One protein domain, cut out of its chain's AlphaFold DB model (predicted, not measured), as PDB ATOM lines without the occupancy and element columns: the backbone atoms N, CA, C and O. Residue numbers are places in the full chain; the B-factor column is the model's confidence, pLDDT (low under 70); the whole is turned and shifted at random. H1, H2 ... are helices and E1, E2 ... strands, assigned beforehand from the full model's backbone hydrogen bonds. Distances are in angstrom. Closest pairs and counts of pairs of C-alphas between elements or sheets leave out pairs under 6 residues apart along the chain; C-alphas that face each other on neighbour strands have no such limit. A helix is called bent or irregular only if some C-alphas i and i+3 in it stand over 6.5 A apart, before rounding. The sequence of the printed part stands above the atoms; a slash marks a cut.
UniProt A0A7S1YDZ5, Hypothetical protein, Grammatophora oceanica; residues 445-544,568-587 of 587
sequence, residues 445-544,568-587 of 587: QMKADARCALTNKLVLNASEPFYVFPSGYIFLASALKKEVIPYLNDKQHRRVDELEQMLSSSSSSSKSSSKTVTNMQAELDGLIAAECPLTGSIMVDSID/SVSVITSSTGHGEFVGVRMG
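This is residues 445 to 544 and 568 to 587 of the 587 residues of the protein "Hypothetical protein" of Grammatophora oceanica (UniProt A0A7S1YDZ5). A small sheet of three short strands, E3, E2 and E5, has helices gathered at one end: H1 follows E3 with no residue between them and turns off in another direction, and a helical hairpin of H2 and H3 reaches away, grazing the sheet with residues 521 to 528 of H3 and sticking out at its turn, residues 508 to 513. A second, separate pair of short strands, E1 and E4, lies off to another side of the sheet, and the short helix H4 lies out near the last residue of H1. The printed part has 120 residues, with four named helices and five named strands in the order E1 E2 E3 H1 H2 H3 H4 E4 E5; its class is mixed, helices and strands, and both sheets are antiparallel, one in the order E3 E2 E5 and the other E1 E4. The whole is compact, with a radius of gyration of the C-alphas of 14.9 A, and it spans 39 by 38 by 30 A.

Start at E1, residues 445 to 447, and look for its antiparallel neighbour E4, residues 568 to 571; N 446 and O 569 are within hydrogen-bond range at 3.4 A. E1 and E4 are each apart from E2, residues 466 to 468, E3, residues 474 to 476, and E5, residues 584 to 586. E2 and E3 form a hairpin, where N 467 and O 475 are 2.8 A apart. On the other side of E2 is its antiparallel neighbour E5; N 586 and O 466 are within hydrogen-bond range at 2.8 A, and so are N 468 and O 584 at 3.0 A. Next comes H1, residues 477 to 487, on this sheet at a height of 11.0 A and over E3; it only just stands up from the sheet, its line rising 42 degrees. H1 is only just irregular, with C-alphas 483 and 486 at 6.6 A. H2, residues 490 to 508, is close to H1 but not clearly touching it, the closest C-alphas being those of Ile 485 and His 493 at 6.7 A. H2 and H3, residues 514 to 528, form a helical hairpin: they touch, with the C-alphas of Val 496 and Leu 524 closest at 6.4 A, at a shallow tilt of 32 degrees, opposite ways. H3 only just touches H1, with 3 pairs of C-alphas within 8 A and with residue 528 alone; the closest are those of Lys 481 and Ile 528, 6.3 A. H4, residues 537 to 543, is close to H1 but not clearly touching, with the C-alphas of Tyr 487 and Ile 538 closest at 6.9 A. Every O i to N i+4 pair is within hydrogen-bond range in H3 and H4; H1 has 5 of 7 and H2 14 of 15.

Find C-alpha 445 at (28.085, -26.767, 4.511), where E1 begins, running 3 residues, as do E2, E3 and E5; E4 has 4. From C-alpha 477 at (37.520, -43.073, -1.303) H1 runs 16.2 A. H2 is the longest helix, 28.0 A, H3 measures 20.9 A and H4 10.2 A. E5 ends at C-alpha 586 at (29.082, -40.119, 1.780).

The two C-alphas farthest apart are those of Lys 511 and Asp 544, 47.7 A. Residues 545 to 567 are not printed, and C-alphas 544 and 568 are 39.1 A apart across the cut. The links E1 to E2 and E4 to E5 are long, 18 and 12 residues. The mean pLDDT of the printed part is 70.7, and 37 residues are under 70, among them residues 506 to 514 and 568 to 584.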
ATOM      1  N   GLN A 445      28.743 -27.037   5.788       67.50
ATOM      2  CA  GLN A 445      28.085 -26.767   4.511       67.50
ATOM      3  C   GLN A 445      29.093 -26.924   3.381       67.50
ATOM      4  O   GLN A 445      30.174 -26.339   3.422       67.50
ATOM      5  N   MET A 446      28.721 -27.691   2.359       68.38
ATOM      6  CA  MET A 446      29.550 -27.894   1.178       68.38
ATOM      7  C   MET A 446      28.907 -27.264  -0.054       68.38
ATOM      8  O   MET A 446      27.689 -27.304  -0.239       68.38
ATOM      9  N   LYS A 447      29.750 -26.679  -0.911       72.50
ATOM     10  CA  LYS A 447      29.330 -26.182  -2.223       72.50
ATOM     11  C   LYS A 447      29.212 -27.345  -3.211       72.50
ATOM     12  O   LYS A 447      29.991 -28.295  -3.148       72.50
ATOM     13  N   ALA A 448      28.257 -27.259  -4.137       67.25
ATOM     14  CA  ALA A 448      27.994 -28.301  -5.134       67.25
ATOM     15  C   ALA A 448      29.141 -28.513  -6.147       67.25
ATOM     16  O   ALA A 448      29.205 -29.550  -6.800       67.25
ATOM     17  N   ASP A 449      30.075 -27.567  -6.266       71.19
ATOM     18  CA  ASP A 449      31.276 -27.649  -7.107       71.19
ATOM     19  C   ASP A 449      32.503 -28.220  -6.372       71.19
ATOM     20  O   ASP A 449      33.630 -28.102  -6.857       71.19
ATOM     21  N   ALA A 450      32.292 -28.853  -5.216       74.00
ATOM     22  CA  ALA A 450      33.322 -29.511  -4.425       74.00
ATOM     23  C   ALA A 450      34.184 -30.492  -5.246       74.00
ATOM     24  O   ALA A 450      33.684 -31.386  -5.941       74.00
ATOM     25  N   ARG A 451      35.508 -30.345  -5.117       78.88
ATOM     26  CA  ARG A 451      36.518 -31.167  -5.796       78.88
ATOM     27  C   ARG A 451      37.356 -31.945  -4.792       78.88
ATOM     28  O   ARG A 451      37.617 -31.467  -3.692       78.88
ATOM     29  N   CYS A 452      37.800 -33.127  -5.203       79.75
ATOM     30  CA  CYS A 452      38.754 -33.928  -4.444       79.75
ATOM     31  C   CYS A 452      40.102 -33.200  -4.350       79.75
ATOM     32  O   CYS A 452      40.645 -32.810  -5.385       79.75
ATOM     33  N   ALA A 453      40.678 -33.067  -3.154       78.81
ATOM     34  CA  ALA A 453      41.934 -32.333  -2.965       78.81
ATOM     35  C   ALA A 453      43.153 -32.996  -3.649       78.81
ATOM     36  O   ALA A 453      44.079 -32.297  -4.041       78.81
ATOM     37  N   LEU A 454      43.130 -34.321  -3.848       77.56
ATOM     38  CA  LEU A 454      44.237 -35.075  -4.464       77.56
ATOM     39  C   LEU A 454      44.106 -35.214  -5.986       77.56
ATOM     40  O   LEU A 454      45.096 -35.194  -6.707       77.56
ATOM     41  N   THR A 455      42.883 -35.380  -6.498       75.81
ATOM     42  CA  THR A 455      42.646 -35.680  -7.926       75.81
ATOM     43  C   THR A 455      41.957 -34.551  -8.688       75.81
ATOM     44  O   THR A 455      41.790 -34.649  -9.903       75.81
ATOM     45  N   ASN A 456      41.522 -33.494  -7.994       74.19
ATOM     46  CA  ASN A 456      40.828 -32.310  -8.518       74.19
ATOM     47  C   ASN A 456      39.534 -32.593  -9.324       74.19
ATOM     48  O   ASN A 456      39.002 -31.723 -10.029       74.19
ATOM     49  N   LYS A 457      39.001 -33.818  -9.211       77.00
ATOM     50  CA  LYS A 457      37.748 -34.265  -9.838       77.00
ATOM     51  C   LYS A 457      36.539 -33.815  -9.019       77.00
ATOM     52  O   LYS A 457      36.604 -33.782  -7.793       77.00
ATOM     53  N   LEU A 458      35.439 -33.498  -9.706       74.31
ATOM     54  CA  LEU A 458      34.157 -33.175  -9.073       74.31
ATOM     55  C   LEU A 458      33.608 -34.406  -8.355       74.31
ATOM     56  O   LEU A 458      33.445 -35.463  -8.965       74.31
ATOM     57  N   VAL A 459      33.313 -34.237  -7.074       72.50
ATOM     58  CA  VAL A 459      32.966 -35.337  -6.169       72.50
ATOM     59  C   VAL A 459      31.583 -35.918  -6.483       72.50
ATOM     60  O   VAL A 459      31.417 -37.127  -6.459       72.50
ATOM     61  N   LEU A 460      30.623 -35.080  -6.891       69.06
ATOM     62  CA  LEU A 460      29.246 -35.500  -7.199       69.06
ATOM     63  C   LEU A 460      29.092 -36.274  -8.523       69.06
ATOM     64  O   LEU A 460      28.093 -36.959  -8.717       69.06
ATOM     65  N   ASN A 461      30.054 -36.155  -9.444       64.31
ATOM     66  CA  ASN A 461      29.988 -36.792 -10.769       64.31
ATOM     67  C   ASN A 461      30.775 -38.107 -10.840       64.31
ATOM     68  O   ASN A 461      30.635 -38.864 -11.801       64.31
ATOM     69  N   ALA A 462      31.636 -38.367  -9.857       60.72
ATOM     70  CA  ALA A 462      32.275 -39.658  -9.700       60.72
ATOM     71  C   ALA A 462      31.257 -40.565  -9.004       60.72
ATOM     72  O   ALA A 462      30.846 -40.269  -7.893       60.72
ATOM     73  N   SER A 463      30.817 -41.644  -9.655       64.88
ATOM     74  CA  SER A 463      29.949 -42.675  -9.060       64.88
ATOM     75  C   SER A 463      30.707 -43.486  -7.988       64.88
ATOM     76  O   SER A 463      30.809 -44.710  -8.074       64.88
ATOM     77  N   GLU A 464      31.320 -42.800  -7.030       72.31
ATOM     78  CA  GLU A 464      32.207 -43.332  -6.009       72.31
ATOM     79  C   GLU A 464      31.963 -42.591  -4.682       72.31
ATOM     80  O   GLU A 464      31.775 -41.373  -4.696       72.31
ATOM     81  N   PRO A 465      31.998 -43.289  -3.532       78.06
ATOM     82  CA  PRO A 465      31.891 -42.641  -2.233       78.06
ATOM     83  C   PRO A 465      33.044 -41.666  -1.966       78.06
ATOM     84  O   PRO A 465      34.182 -41.857  -2.411       78.06
ATOM     85  N   PHE A 466      32.760 -40.639  -1.172       81.31
ATOM     86  CA  PHE A 466      33.714 -39.601  -0.792       81.31
ATOM     87  C   PHE A 466      33.720 -39.356   0.713       81.31
ATOM     88  O   PHE A 466      32.724 -39.572   1.393       81.31
ATOM     89  N   TYR A 467      34.851 -38.887   1.227       81.94
ATOM     90  CA  TYR A 467      35.066 -38.563   2.629       81.94
ATOM     91  C   TYR A 467      35.168 -37.063   2.822       81.94
ATOM     92  O   TYR A 467      35.854 -36.371   2.065       81.94
ATOM     93  N   VAL A 468      34.502 -36.582   3.862       80.50
ATOM     94  CA  VAL A 468      34.494 -35.178   4.257       80.50
ATOM     95  C   VAL A 468      35.139 -35.057   5.628       80.50
ATOM     96  O   VAL A 468      34.631 -35.616   6.601       80.50
ATOM     97  N   PHE A 469      36.248 -34.323   5.705       81.19
ATOM     98  CA  PHE A 469      36.940 -34.073   6.965       81.19
ATOM     99  C   PHE A 469      36.523 -32.729   7.580       81.19
ATOM    100  O   PHE A 469      36.227 -31.785   6.843       81.19
ATOM    101  N   PRO A 470      36.574 -32.587   8.918       72.69
ATOM    102  CA  PRO A 470      36.320 -31.317   9.612       72.69
ATOM    103  C   PRO A 470      37.251 -30.170   9.193       72.69
ATOM    104  O   PRO A 470      36.900 -29.006   9.355       72.69
ATOM    105  N   SER A 471      38.417 -30.487   8.621       72.19
ATOM    106  CA  SER A 471      39.354 -29.522   8.030       72.19
ATOM    107  C   SER A 471      38.846 -28.877   6.732       72.19
ATOM    108  O   SER A 471      39.494 -27.982   6.194       72.19
ATOM    109  N   GLY A 472      37.688 -29.308   6.216       72.75
ATOM    110  CA  GLY A 472      37.070 -28.786   4.997       72.75
ATOM    111  C   GLY A 472      37.551 -29.460   3.711       72.75
ATOM    112  O   GLY A 472      37.000 -29.194   2.641       72.75
ATOM    113  N   TYR A 473      38.542 -30.352   3.796       80.69
ATOM    114  CA  TYR A 473      39.020 -31.125   2.655       80.69
ATOM    115  C   TYR A 473      38.127 -32.328   2.371       80.69
ATOM    116  O   TYR A 473      37.605 -32.991   3.272       80.69
ATOM    117  N   ILE A 474      37.984 -32.613   1.080       80.56
ATOM    118  CA  ILE A 474      37.137 -33.682   0.570       80.56
ATOM    119  C   ILE A 474      38.001 -34.589  -0.289       80.56
ATOM    120  O   ILE A 474      38.782 -34.114  -1.122       80.56
ATOM    121  N   PHE A 475      37.849 -35.892  -0.101       82.31
ATOM    122  CA  PHE A 475      38.632 -36.893  -0.812       82.31
ATOM    123  C   PHE A 475      37.722 -37.984  -1.358       82.31
ATOM    124  O   PHE A 475      36.792 -38.421  -0.691       82.31
ATOM    125  N   LEU A 476      37.997 -38.450  -2.573       82.88
ATOM    126  CA  LEU A 476      37.380 -39.677  -3.083       82.88
ATOM    127  C   LEU A 476      37.937 -40.877  -2.314       82.88
ATOM    128  O   LEU A 476      39.121 -40.877  -1.968       82.88
ATOM    129  N   ALA A 477      37.118 -41.903  -2.082       80.75
ATOM    130  CA  ALA A 477      37.520 -43.073  -1.303       80.75
ATOM    131  C   ALA A 477      38.785 -43.759  -1.850       80.75
ATOM    132  O   ALA A 477      39.702 -44.067  -1.092       80.75
ATOM    133  N   SER A 478      38.884 -43.932  -3.167       81.12
ATOM    134  CA  SER A 478      40.043 -44.525  -3.840       81.12
ATOM    135  C   SER A 478      41.300 -43.668  -3.757       81.12
ATOM    136  O   SER A 478      42.402 -44.213  -3.706       81.12
ATOM    137  N   ALA A 479      41.153 -42.343  -3.759       79.50
ATOM    138  CA  ALA A 479      42.275 -41.420  -3.639       79.50
ATOM    139  C   ALA A 479      42.797 -41.392  -2.200       79.50
ATOM    140  O   ALA A 479      43.997 -41.520  -1.989       79.50
ATOM    141  N   LEU A 480      41.889 -41.314  -1.222       82.06
ATOM    142  CA  LEU A 480      42.231 -41.332   0.197       82.06
ATOM    143  C   LEU A 480      42.944 -42.632   0.580       82.06
ATOM    144  O   LEU A 480      44.010 -42.602   1.181       82.06
ATOM    145  N   LYS A 481      42.400 -43.775   0.157       79.62
ATOM    146  CA  LYS A 481      42.986 -45.087   0.440       79.62
ATOM    147  C   LYS A 481      44.436 -45.197  -0.046       79.62
ATOM    148  O   LYS A 481      45.279 -45.716   0.675       79.62
ATOM    149  N   LYS A 482      44.734 -44.723  -1.259       79.75
ATOM    150  CA  LYS A 482      46.087 -44.809  -1.834       79.75
ATOM    151  C   LYS A 482      47.121 -44.017  -1.041       79.75
ATOM    152  O   LYS A 482      48.236 -44.498  -0.897       79.75
ATOM    153  N   GLU A 483      46.739 -42.849  -0.535       78.44
ATOM    154  CA  GLU A 483      47.630 -42.003   0.263       78.44
ATOM    155  C   GLU A 483      47.790 -42.504   1.704       78.44
ATOM    156  O   GLU A 483      48.853 -42.338   2.284       78.44
ATOM    157  N   VAL A 484      46.770 -43.145   2.289       81.50
ATOM    158  CA  VAL A 484      46.808 -43.598   3.695       81.50
ATOM    159  C   VAL A 484      47.532 -44.945   3.864       81.50
ATOM    160  O   VAL A 484      48.228 -45.141   4.858       81.50
ATOM    161  N   ILE A 485      47.438 -45.861   2.889       80.12
ATOM    162  CA  ILE A 485      48.116 -47.178   2.904       80.12
ATOM    163  C   ILE A 485      49.608 -47.142   3.290       80.12
ATOM    164  O   ILE A 485      49.988 -47.940   4.147       80.12
ATOM    165  N   PRO A 486      50.462 -46.278   2.708       77.88
ATOM    166  CA  PRO A 486      51.897 -46.295   3.002       77.88
ATOM    167  C   PRO A 486      52.259 -45.865   4.431       77.88
ATOM    168  O   PRO A 486      53.358 -46.180   4.880       77.88
ATOM    169  N   TYR A 487      51.358 -45.187   5.147       74.31
ATOM    170  CA  TYR A 487      51.596 -44.688   6.509       74.31
ATOM    171  C   TYR A 487      50.919 -45.545   7.597       74.31
ATOM    172  O   TYR A 487      51.033 -45.250   8.785       74.31
ATOM    173  N   LEU A 488      50.216 -46.619   7.219       76.12
ATOM    174  CA  LEU A 488      49.577 -47.548   8.156       76.12
ATOM    175  C   LEU A 488      50.576 -48.597   8.678       76.12
ATOM    176  O   LEU A 488      51.421 -49.096   7.939       76.12
ATOM    177  N   ASN A 489      50.434 -49.017   9.941       79.62
ATOM    178  CA  ASN A 489      51.243 -50.110  10.496       79.62
ATOM    179  C   ASN A 489      50.950 -51.449   9.796       79.62
ATOM    180  O   ASN A 489      49.809 -51.713   9.417       79.62
ATOM    181  N   ASP A 490      51.914 -52.378   9.773       78.38
ATOM    182  CA  ASP A 490      51.771 -53.712   9.151       78.38
ATOM    183  C   ASP A 490      50.511 -54.482   9.591       78.38
ATOM    184  O   ASP A 490      49.896 -55.212   8.811       78.38
ATOM    185  N   LYS A 491      50.104 -54.333  10.859       79.69
ATOM    186  CA  LYS A 491      48.873 -54.941  11.391       79.69
ATOM    187  C   LYS A 491      47.611 -54.280  10.832       79.69
ATOM    188  O   LYS A 491      46.643 -54.977  10.552       79.69
ATOM    189  N   GLN A 492      47.626 -52.957  10.678       77.75
ATOM    190  CA  GLN A 492      46.515 -52.189  10.119       77.75
ATOM    191  C   GLN A 492      46.403 -52.424   8.609       77.75
ATOM    192  O   GLN A 492      45.299 -52.645   8.127       77.75
ATOM    193  N   HIS A 493      47.524 -52.501   7.885       82.56
ATOM    194  CA  HIS A 493      47.545 -52.841   6.460       82.56
ATOM    195  C   HIS A 493      46.931 -54.224   6.198       82.56
ATOM    196  O   HIS A 493      46.022 -54.353   5.382       82.56
ATOM    197  N   ARG A 494      47.353 -55.255   6.950       82.81
ATOM    198  CA  ARG A 494      46.756 -56.602   6.858       82.81
ATOM    199  C   ARG A 494      45.262 -56.585   7.165       82.81
ATOM    200  O   ARG A 494      44.492 -57.255   6.487       82.81
ATOM    201  N   ARG A 495      44.848 -55.802   8.165       82.62
ATOM    202  CA  ARG A 495      43.440 -55.680   8.549       82.62
ATOM    203  C   ARG A 495      42.599 -55.002   7.465       82.62
ATOM    204  O   ARG A 495      41.487 -55.454   7.211       82.62
ATOM    205  N   VAL A 496      43.121 -53.964   6.814       83.06
ATOM    206  CA  VAL A 496      42.469 -53.296   5.677       83.06
ATOM    207  C   VAL A 496      42.311 -54.270   4.506       83.06
ATOM    208  O   VAL A 496      41.202 -54.412   3.996       83.06
ATOM    209  N   ASP A 497      43.360 -55.013   4.143       83.12
ATOM    210  CA  ASP A 497      43.302 -56.007   3.059       83.12
ATOM    211  C   ASP A 497      42.296 -57.137   3.352       83.12
ATOM    212  O   ASP A 497      41.505 -57.525   2.487       83.12
ATOM    213  N   GLU A 498      42.281 -57.643   4.591       85.31
ATOM    214  CA  GLU A 498      41.313 -58.640   5.061       85.31
ATOM    215  C   GLU A 498      39.871 -58.124   4.947       85.31
ATOM    216  O   GLU A 498      39.005 -58.811   4.398       85.31
ATOM    217  N   LEU A 499      39.605 -56.906   5.434       82.06
ATOM    218  CA  LEU A 499      38.278 -56.288   5.387       82.06
ATOM    219  C   LEU A 499      37.810 -56.060   3.943       82.06
ATOM    220  O   LEU A 499      36.641 -56.288   3.630       82.06
ATOM    221  N   GLU A 500      38.707 -55.692   3.031       81.50
ATOM    222  CA  GLU A 500      38.384 -55.522   1.611       81.50
ATOM    223  C   GLU A 500      38.113 -56.837   0.885       81.50
ATOM    224  O   GLU A 500      37.192 -56.925   0.059       81.50
ATOM    225  N   GLN A 501      38.857 -57.893   1.212       83.12
ATOM    226  CA  GLN A 501      38.599 -59.229   0.686       83.12
ATOM    227  C   GLN A 501      37.246 -59.769   1.186       83.12
ATOM    228  O   GLN A 501      36.480 -60.378   0.430       83.12
ATOM    229  N   MET A 502      36.901 -59.495   2.445       80.31
ATOM    230  CA  MET A 502      35.605 -59.857   3.028       80.31
ATOM    231  C   MET A 502      34.445 -59.032   2.444       80.31
ATOM    232  O   MET A 502      33.366 -59.582   2.204       80.31
ATOM    233  N   LEU A 503      34.654 -57.747   2.140       79.62
ATOM    234  CA  LEU A 503      33.647 -56.877   1.519       79.62
ATOM    235  C   LEU A 503      33.402 -57.217   0.045       79.62
ATOM    236  O   LEU A 503      32.252 -57.282  -0.396       79.62
ATOM    237  N   SER A 504      34.465 -57.500  -0.709       78.69
ATOM    238  CA  SER A 504      34.362 -57.918  -2.113       78.69
ATOM    239  C   SER A 504      33.685 -59.285  -2.251       78.69
ATOM    240  O   SER A 504      32.772 -59.433  -3.065       78.69
ATOM    241  N   SER A 505      34.021 -60.259  -1.399       77.06
ATOM    242  CA  SER A 505      33.356 -61.573  -1.385       77.06
ATOM    243  C   SER A 505      31.896 -61.505  -0.914       77.06
ATOM    244  O   SER A 505      31.024 -62.150  -1.508       77.06
ATOM    245  N   SER A 506      31.582 -60.658   0.073       68.56
ATOM    246  CA  SER A 506      30.209 -60.466   0.569       68.56
ATOM    247  C   SER A 506      29.285 -59.747  -0.420       68.56
ATOM    248  O   SER A 506      28.072 -59.933  -0.347       68.56
ATOM    249  N   SER A 507      29.821 -58.979  -1.379       62.84
ATOM    250  CA  SER A 507      29.021 -58.314  -2.425       62.84
ATOM    251  C   SER A 507      28.424 -59.283  -3.462       62.84
ATOM    252  O   SER A 507      27.415 -58.978  -4.096       62.84
ATOM    253  N   SER A 508      29.017 -60.476  -3.602       59.88
ATOM    254  CA  SER A 508      28.618 -61.503  -4.579       59.88
ATOM    255  C   SER A 508      27.620 -62.536  -4.034       59.88
ATOM    256  O   SER A 508      26.968 -63.246  -4.802       59.88
ATOM    257  N   SER A 509      27.459 -62.611  -2.708       55.53
ATOM    258  CA  SER A 509      26.578 -63.559  -2.022       55.53
ATOM    259  C   SER A 509      25.362 -62.828  -1.442       55.53
ATOM    260  O   SER A 509      25.376 -62.276  -0.347       55.53
ATOM    261  N   SER A 510      24.268 -62.834  -2.201       53.78
ATOM    262  CA  SER A 510      23.041 -62.038  -2.016       53.78
ATOM    263  C   SER A 510      22.192 -62.326  -0.756       53.78
ATOM    264  O   SER A 510      20.993 -62.046  -0.746       53.78
ATOM    265  N   LYS A 511      22.769 -62.877   0.324       51.47
ATOM    266  CA  LYS A 511      22.073 -63.181   1.595       51.47
ATOM    267  C   LYS A 511      22.904 -62.940   2.869       51.47
ATOM    268  O   LYS A 511      22.576 -63.509   3.909       51.47
ATOM    269  N   SER A 512      23.956 -62.117   2.837       53.53
ATOM    270  CA  SER A 512      24.632 -61.701   4.076       53.53
ATOM    271  C   SER A 512      23.830 -60.597   4.784       53.53
ATOM    272  O   SER A 512      23.244 -59.714   4.155       53.53
ATOM    273  N   SER A 513      23.721 -60.679   6.111       58.09
ATOM    274  CA  SER A 513      22.994 -59.705   6.923       58.09
ATOM    275  C   SER A 513      23.581 -58.310   6.727       58.09
ATOM    276  O   SER A 513      24.731 -58.072   7.084       58.09
ATOM    277  N   SER A 514      22.767 -57.378   6.220       64.25
ATOM    278  CA  SER A 514      23.133 -55.972   5.978       64.25
ATOM    279  C   SER A 514      23.907 -55.334   7.148       64.25
ATOM    280  O   SER A 514      24.856 -54.603   6.907       64.25
ATOM    281  N   LYS A 515      23.598 -55.714   8.398       70.19
ATOM    282  CA  LYS A 515      24.292 -55.258   9.618       70.19
ATOM    283  C   LYS A 515      25.780 -55.634   9.696       70.19
ATOM    284  O   LYS A 515      26.571 -54.893  10.266       70.19
ATOM    285  N   THR A 516      26.179 -56.789   9.168       74.19
ATOM    286  CA  THR A 516      27.581 -57.235   9.229       74.19
ATOM    287  C   THR A 516      28.416 -56.504   8.189       74.19
ATOM    288  O   THR A 516      29.527 -56.084   8.484       74.19
ATOM    289  N   VAL A 517      27.849 -56.283   6.998       76.50
ATOM    290  CA  VAL A 517      28.484 -55.490   5.939       76.50
ATOM    291  C   VAL A 517      28.650 -54.037   6.386       76.50
ATOM    292  O   VAL A 517      29.728 -53.481   6.209       76.50
ATOM    293  N   THR A 518      27.648 -53.448   7.048       76.50
ATOM    294  CA  THR A 518      27.761 -52.083   7.588       76.50
ATOM    295  C   THR A 518      28.788 -51.977   8.711       76.50
ATOM    296  O   THR A 518      29.485 -50.974   8.785       76.50
ATOM    297  N   ASN A 519      28.932 -52.998   9.562       79.75
ATOM    298  CA  ASN A 519      29.952 -52.991  10.615       79.75
ATOM    299  C   ASN A 519      31.372 -53.131  10.046       79.75
ATOM    300  O   ASN A 519      32.266 -52.423  10.489       79.75
ATOM    301  N   MET A 520      31.573 -53.994   9.041       78.75
ATOM    302  CA  MET A 520      32.866 -54.113   8.349       78.75
ATOM    303  C   MET A 520      33.217 -52.833   7.581       78.75
ATOM    304  O   MET A 520      34.376 -52.435   7.555       78.75
ATOM    305  N   GLN A 521      32.222 -52.171   6.979       78.31
ATOM    306  CA  GLN A 521      32.407 -50.862   6.345       78.31
ATOM    307  C   GLN A 521      32.748 -49.786   7.374       78.31
ATOM    308  O   GLN A 521      33.675 -49.031   7.139       78.31
ATOM    309  N   ALA A 522      32.081 -49.753   8.529       78.62
ATOM    310  CA  ALA A 522      32.392 -48.797   9.591       78.62
ATOM    311  C   ALA A 522      33.798 -49.004  10.185       78.62
ATOM    312  O   ALA A 522      34.486 -48.031  10.470       78.62
ATOM    313  N   GLU A 523      34.246 -50.256  10.340       81.56
ATOM    314  CA  GLU A 523      35.615 -50.571  10.776       81.56
ATOM    315  C   GLU A 523      36.651 -50.141   9.722       81.56
ATOM    316  O   GLU A 523      37.667 -49.540  10.064       81.56
ATOM    317  N   LEU A 524      36.372 -50.383   8.434       80.44
ATOM    318  CA  LEU A 524      37.223 -49.937   7.328       80.44
ATOM    319  C   LEU A 524      37.284 -48.404   7.236       80.44
ATOM    320  O   LEU A 524      38.364 -47.838   7.075       80.44
ATOM    321  N   ASP A 525      36.143 -47.734   7.372       82.31
ATOM    322  CA  ASP A 525      36.034 -46.276   7.351       82.31
ATOM    323  C   ASP A 525      36.753 -45.660   8.565       82.31
ATOM    324  O   ASP A 525      37.442 -44.655   8.415       82.31
ATOM    325  N   GLY A 526      36.681 -46.295   9.740       80.81
ATOM    326  CA  GLY A 526      37.427 -45.885  10.932       80.81
ATOM    327  C   GLY A 526      38.946 -45.990  10.771       80.81
ATOM    328  O   GLY A 526      39.666 -45.164  11.316       80.81
ATOM    329  N   LEU A 527      39.444 -46.950   9.983       78.88
ATOM    330  CA  LEU A 527      40.877 -47.087   9.691       78.88
ATOM    331  C   LEU A 527      41.355 -46.136   8.582       78.88
ATOM    332  O   LEU A 527      42.447 -45.585   8.682       78.88
ATOM    333  N   ILE A 528      40.562 -45.949   7.521       80.06
ATOM    334  CA  ILE A 528      40.948 -45.123   6.361       80.06
ATOM    335  C   ILE A 528      40.738 -43.628   6.632       80.06
ATOM    336  O   ILE A 528      41.512 -42.804   6.151       80.06
ATOM    337  N   ALA A 529      39.695 -43.263   7.378       79.31
ATOM    338  CA  ALA A 529      39.315 -41.875   7.630       79.31
ATOM    339  C   ALA A 529      39.639 -41.403   9.057       79.31
ATOM    340  O   ALA A 529      39.064 -40.409   9.501       79.31
ATOM    341  N   ALA A 530      40.555 -42.085   9.756       75.56
ATOM    342  CA  ALA A 530      41.026 -41.699  11.088       75.56
ATOM    343  C   ALA A 530      41.650 -40.293  11.106       75.56
ATOM    344  O   ALA A 530      41.419 -39.520  12.032       75.56
ATOM    345  N   GLU A 531      42.409 -39.944  10.062       75.81
ATOM    346  CA  GLU A 531      43.110 -38.665   9.955       75.81
ATOM    347  C   GLU A 531      43.011 -38.070   8.549       75.81
ATOM    348  O   GLU A 531      42.907 -38.777   7.547       75.81
ATOM    349  N   CYS A 532      43.065 -36.737   8.463       79.31
ATOM    350  CA  CYS A 532      43.124 -36.043   7.182       79.31
ATOM    351  C   CYS A 532      44.576 -36.012   6.667       79.31
ATOM    352  O   CYS A 532      45.414 -35.390   7.325       79.31
ATOM    353  N   PRO A 533      44.881 -36.533   5.461       76.75
ATOM    354  CA  PRO A 533      46.251 -36.562   4.934       76.75
ATOM    355  C   PRO A 533      46.916 -35.188   4.793       76.75
ATOM    356  O   PRO A 533      48.133 -35.099   4.754       76.75
ATOM    357  N   LEU A 534      46.125 -34.111   4.697       75.94
ATOM    358  CA  LEU A 534      46.630 -32.750   4.490       75.94
ATOM    359  C   LEU A 534      46.773 -31.926   5.776       75.94
ATOM    360  O   LEU A 534      47.365 -30.852   5.741       75.94
ATOM    361  N   THR A 535      46.195 -32.381   6.891       76.19
ATOM    362  CA  THR A 535      46.137 -31.604   8.151       76.19
ATOM    363  C   THR A 535      46.425 -32.424   9.411       76.19
ATOM    364  O   THR A 535      46.464 -31.849  10.493       76.19
ATOM    365  N   GLY A 536      46.619 -33.741   9.287       73.81
ATOM    366  CA  GLY A 536      46.959 -34.659  10.377       73.81
ATOM    367  C   GLY A 536      48.433 -35.075  10.394       73.81
ATOM    368  O   GLY A 536      49.264 -34.480   9.700       73.81
ATOM    369  N   SER A 537      48.744 -36.121  11.162       74.75
ATOM    370  CA  SER A 537      50.106 -36.640  11.385       74.75
ATOM    371  C   SER A 537      50.791 -37.043  10.088       74.75
ATOM    372  O   SER A 537      51.966 -36.758   9.903       74.75
ATOM    373  N   ILE A 538      50.025 -37.610   9.149       76.25
ATOM    374  CA  ILE A 538      50.508 -38.042   7.829       76.25
ATOM    375  C   ILE A 538      51.233 -36.903   7.092       76.25
ATOM    376  O   ILE A 538      52.266 -37.132   6.468       76.25
ATOM    377  N   MET A 539      50.735 -35.662   7.187       75.62
ATOM    378  CA  MET A 539      51.413 -34.509   6.585       75.62
ATOM    379  C   MET A 539      52.728 -34.206   7.308       75.62
ATOM    380  O   MET A 539      53.717 -33.914   6.649       75.62
ATOM    381  N   VAL A 540      52.760 -34.290   8.641       77.50
ATOM    382  CA  VAL A 540      53.971 -34.042   9.441       77.50
ATOM    383  C   VAL A 540      55.048 -35.079   9.128       77.50
ATOM    384  O   VAL A 540      56.173 -34.703   8.814       77.50
ATOM    385  N   ASP A 541      54.684 -36.357   9.101       71.25
ATOM    386  CA  ASP A 541      55.601 -37.461   8.805       71.25
ATOM    387  C   ASP A 541      56.101 -37.419   7.350       71.25
ATOM    388  O   ASP A 541      57.205 -37.869   7.038       71.25
ATOM    389  N   SER A 542      55.319 -36.825   6.441       69.88
ATOM    390  CA  SER A 542      55.740 -36.611   5.054       69.88
ATOM    391  C   SER A 542      56.800 -35.514   4.887       69.88
ATOM    392  O   SER A 542      57.479 -35.501   3.863       69.88
ATOM    393  N   ILE A 543      56.990 -34.622   5.873       70.88
ATOM    394  CA  ILE A 543      58.019 -33.561   5.823       70.88
ATOM    395  C   ILE A 543      59.428 -34.157   5.945       70.88
ATOM    396  O   ILE A 543      60.366 -33.649   5.330       70.88
ATOM    397  N   ASP A 544      59.572 -35.248   6.701       65.25
ATOM    398  CA  ASP A 544      60.852 -35.941   6.891       65.25
ATOM    399  C   ASP A 544      61.215 -36.851   5.701       65.25
ATOM    400  O   ASP A 544      62.369 -37.261   5.538       65.25
ATOM    401  N   SER A 568      22.921 -25.705  -2.216       36.34
ATOM    402  CA  SER A 568      23.862 -26.021  -1.141       36.34
ATOM    403  C   SER A 568      23.372 -27.278  -0.441       36.34
ATOM    404  O   SER A 568      22.214 -27.349  -0.035       36.34
ATOM    405  N   VAL A 569      24.242 -28.281  -0.324       45.09
ATOM    406  CA  VAL A 569      23.927 -29.527   0.381       45.09
ATOM    407  C   VAL A 569      24.500 -29.411   1.790       45.09
ATOM    408  O   VAL A 569      25.712 -29.315   1.989       45.09
ATOM    409  N   SER A 570      23.615 -29.361   2.786       41.91
ATOM    410  CA  SER A 570      23.997 -29.383   4.198       41.91
ATOM    411  C   SER A 570      24.348 -30.808   4.610       41.91
ATOM    412  O   SER A 570      23.484 -31.684   4.566       41.91
ATOM    413  N   VAL A 571      25.586 -31.036   5.039       46.75
ATOM    414  CA  VAL A 571      26.045 -32.347   5.495       46.75
ATOM    415  C   VAL A 571      26.067 -32.370   7.023       46.75
ATOM    416  O   VAL A 571      26.648 -31.498   7.670       46.75
ATOM    417  N   ILE A 572      25.393 -33.359   7.614       42.66
ATOM    418  CA  ILE A 572      25.422 -33.595   9.060       42.66
ATOM    419  C   ILE A 572      26.609 -34.515   9.338       42.66
ATOM    420  O   ILE A 572      26.544 -35.710   9.070       42.66
ATOM    421  N   THR A 573      27.695 -33.963   9.868       44.28
ATOM    422  CA  THR A 573      28.780 -34.762  10.438       44.28
ATOM    423  C   THR A 573      28.395 -35.117  11.869       44.28
ATOM    424  O   THR A 573      28.489 -34.279  12.762       44.28
ATOM    425  N   SER A 574      27.886 -36.324  12.103       38.53
ATOM    426  CA  SER A 574      27.617 -36.803  13.460       38.53
ATOM    427  C   SER A 574      28.885 -37.402  14.059       38.53
ATOM    428  O   SER A 574      29.387 -38.403  13.549       38.53
ATOM    429  N   SER A 575      29.369 -36.814  15.153       39.72
ATOM    430  CA  SER A 575      30.397 -37.407  16.012       39.72
ATOM    431  C   SER A 575      29.806 -38.660  16.663       39.72
ATOM    432  O   SER A 575      28.853 -38.580  17.441       39.72
ATOM    433  N   THR A 576      30.316 -39.835  16.300       36.50
ATOM    434  CA  THR A 576      30.118 -41.036  17.119       36.50
ATOM    435  C   THR A 576      31.053 -40.906  18.321       36.50
ATOM    436  O   THR A 576      32.181 -40.464  18.166       36.50
ATOM    437  N   GLY A 577      30.549 -41.184  19.528       34.75
ATOM    438  CA  GLY A 577      31.120 -40.800  20.834       34.75
ATOM    439  C   GLY A 577      32.463 -41.421  21.252       34.75
ATOM    440  O   GLY A 577      32.659 -41.721  22.431       34.75
ATOM    441  N   HIS A 578      33.395 -41.606  20.327       35.12
ATOM    442  CA  HIS A 578      34.820 -41.726  20.602       35.12
ATOM    443  C   HIS A 578      35.488 -40.481  20.028       35.12
ATOM    444  O   HIS A 578      35.142 -40.060  18.934       35.12
ATOM    445  N   GLY A 579      36.363 -39.835  20.802       37.41
ATOM    446  CA  GLY A 579      36.960 -38.525  20.505       37.41
ATOM    447  C   GLY A 579      37.900 -38.479  19.293       37.41
ATOM    448  O   GLY A 579      38.878 -37.743  19.320       37.41
ATOM    449  N   GLU A 580      37.618 -39.248  18.247       42.50
ATOM    450  CA  GLU A 580      38.321 -39.264  16.975       42.50
ATOM    451  C   GLU A 580      37.473 -38.510  15.943       42.50
ATOM    452  O   GLU A 580      36.307 -38.822  15.689       42.50
ATOM    453  N   PHE A 581      38.054 -37.461  15.364       49.38
ATOM    454  CA  PHE A 581      37.455 -36.686  14.282       49.38
ATOM    455  C   PHE A 581      37.520 -37.486  12.973       49.38
ATOM    456  O   PHE A 581      38.310 -37.184  12.082       49.38
ATOM    457  N   VAL A 582      36.691 -38.522  12.863       58.53
ATOM    458  CA  VAL A 582      36.662 -39.405  11.691       58.53
ATOM    459  C   VAL A 582      36.044 -38.677  10.492       58.53
ATOM    460  O   VAL A 582      35.008 -38.012  10.608       58.53
ATOM    461  N   GLY A 583      36.669 -38.806   9.321       58.78
ATOM    462  CA  GLY A 583      36.101 -38.339   8.060       58.78
ATOM    463  C   GLY A 583      34.791 -39.068   7.750       58.78
ATOM    464  O   GLY A 583      34.722 -40.294   7.769       58.78
ATOM    465  N   VAL A 584      33.730 -38.321   7.447       67.25
ATOM    466  CA  VAL A 584      32.404 -38.910   7.208       67.25
ATOM    467  C   VAL A 584      32.301 -39.369   5.759       67.25
ATOM    468  O   VAL A 584      32.456 -38.559   4.841       67.25
ATOM    469  N   ARG A 585      32.023 -40.661   5.559       70.94
ATOM    470  CA  ARG A 585      31.776 -41.256   4.243       70.94
ATOM    471  C   ARG A 585      30.377 -40.908   3.743       70.94
ATOM    472  O   ARG A 585      29.383 -41.168   4.418       70.94
ATOM    473  N   MET A 586      30.306 -40.373   2.534       65.75
ATOM    474  CA  MET A 586      29.082 -40.119   1.780       65.75
ATOM    475  C   MET A 586      29.069 -40.994   0.530       65.75
ATOM    476  O   MET A 586      30.117 -41.201  -0.086       65.75
ATOM    477  N   GLY A 587      27.904 -41.545   0.191       55.81
ATOM    478  CA  GLY A 587      27.714 -42.506  -0.898       55.81
ATOM    479  C   GLY A 587      26.635 -42.094  -1.878       55.81
ATOM    480  O   GLY A 587      25.770 -41.276  -1.490       55.81
TER     481      GLY A 587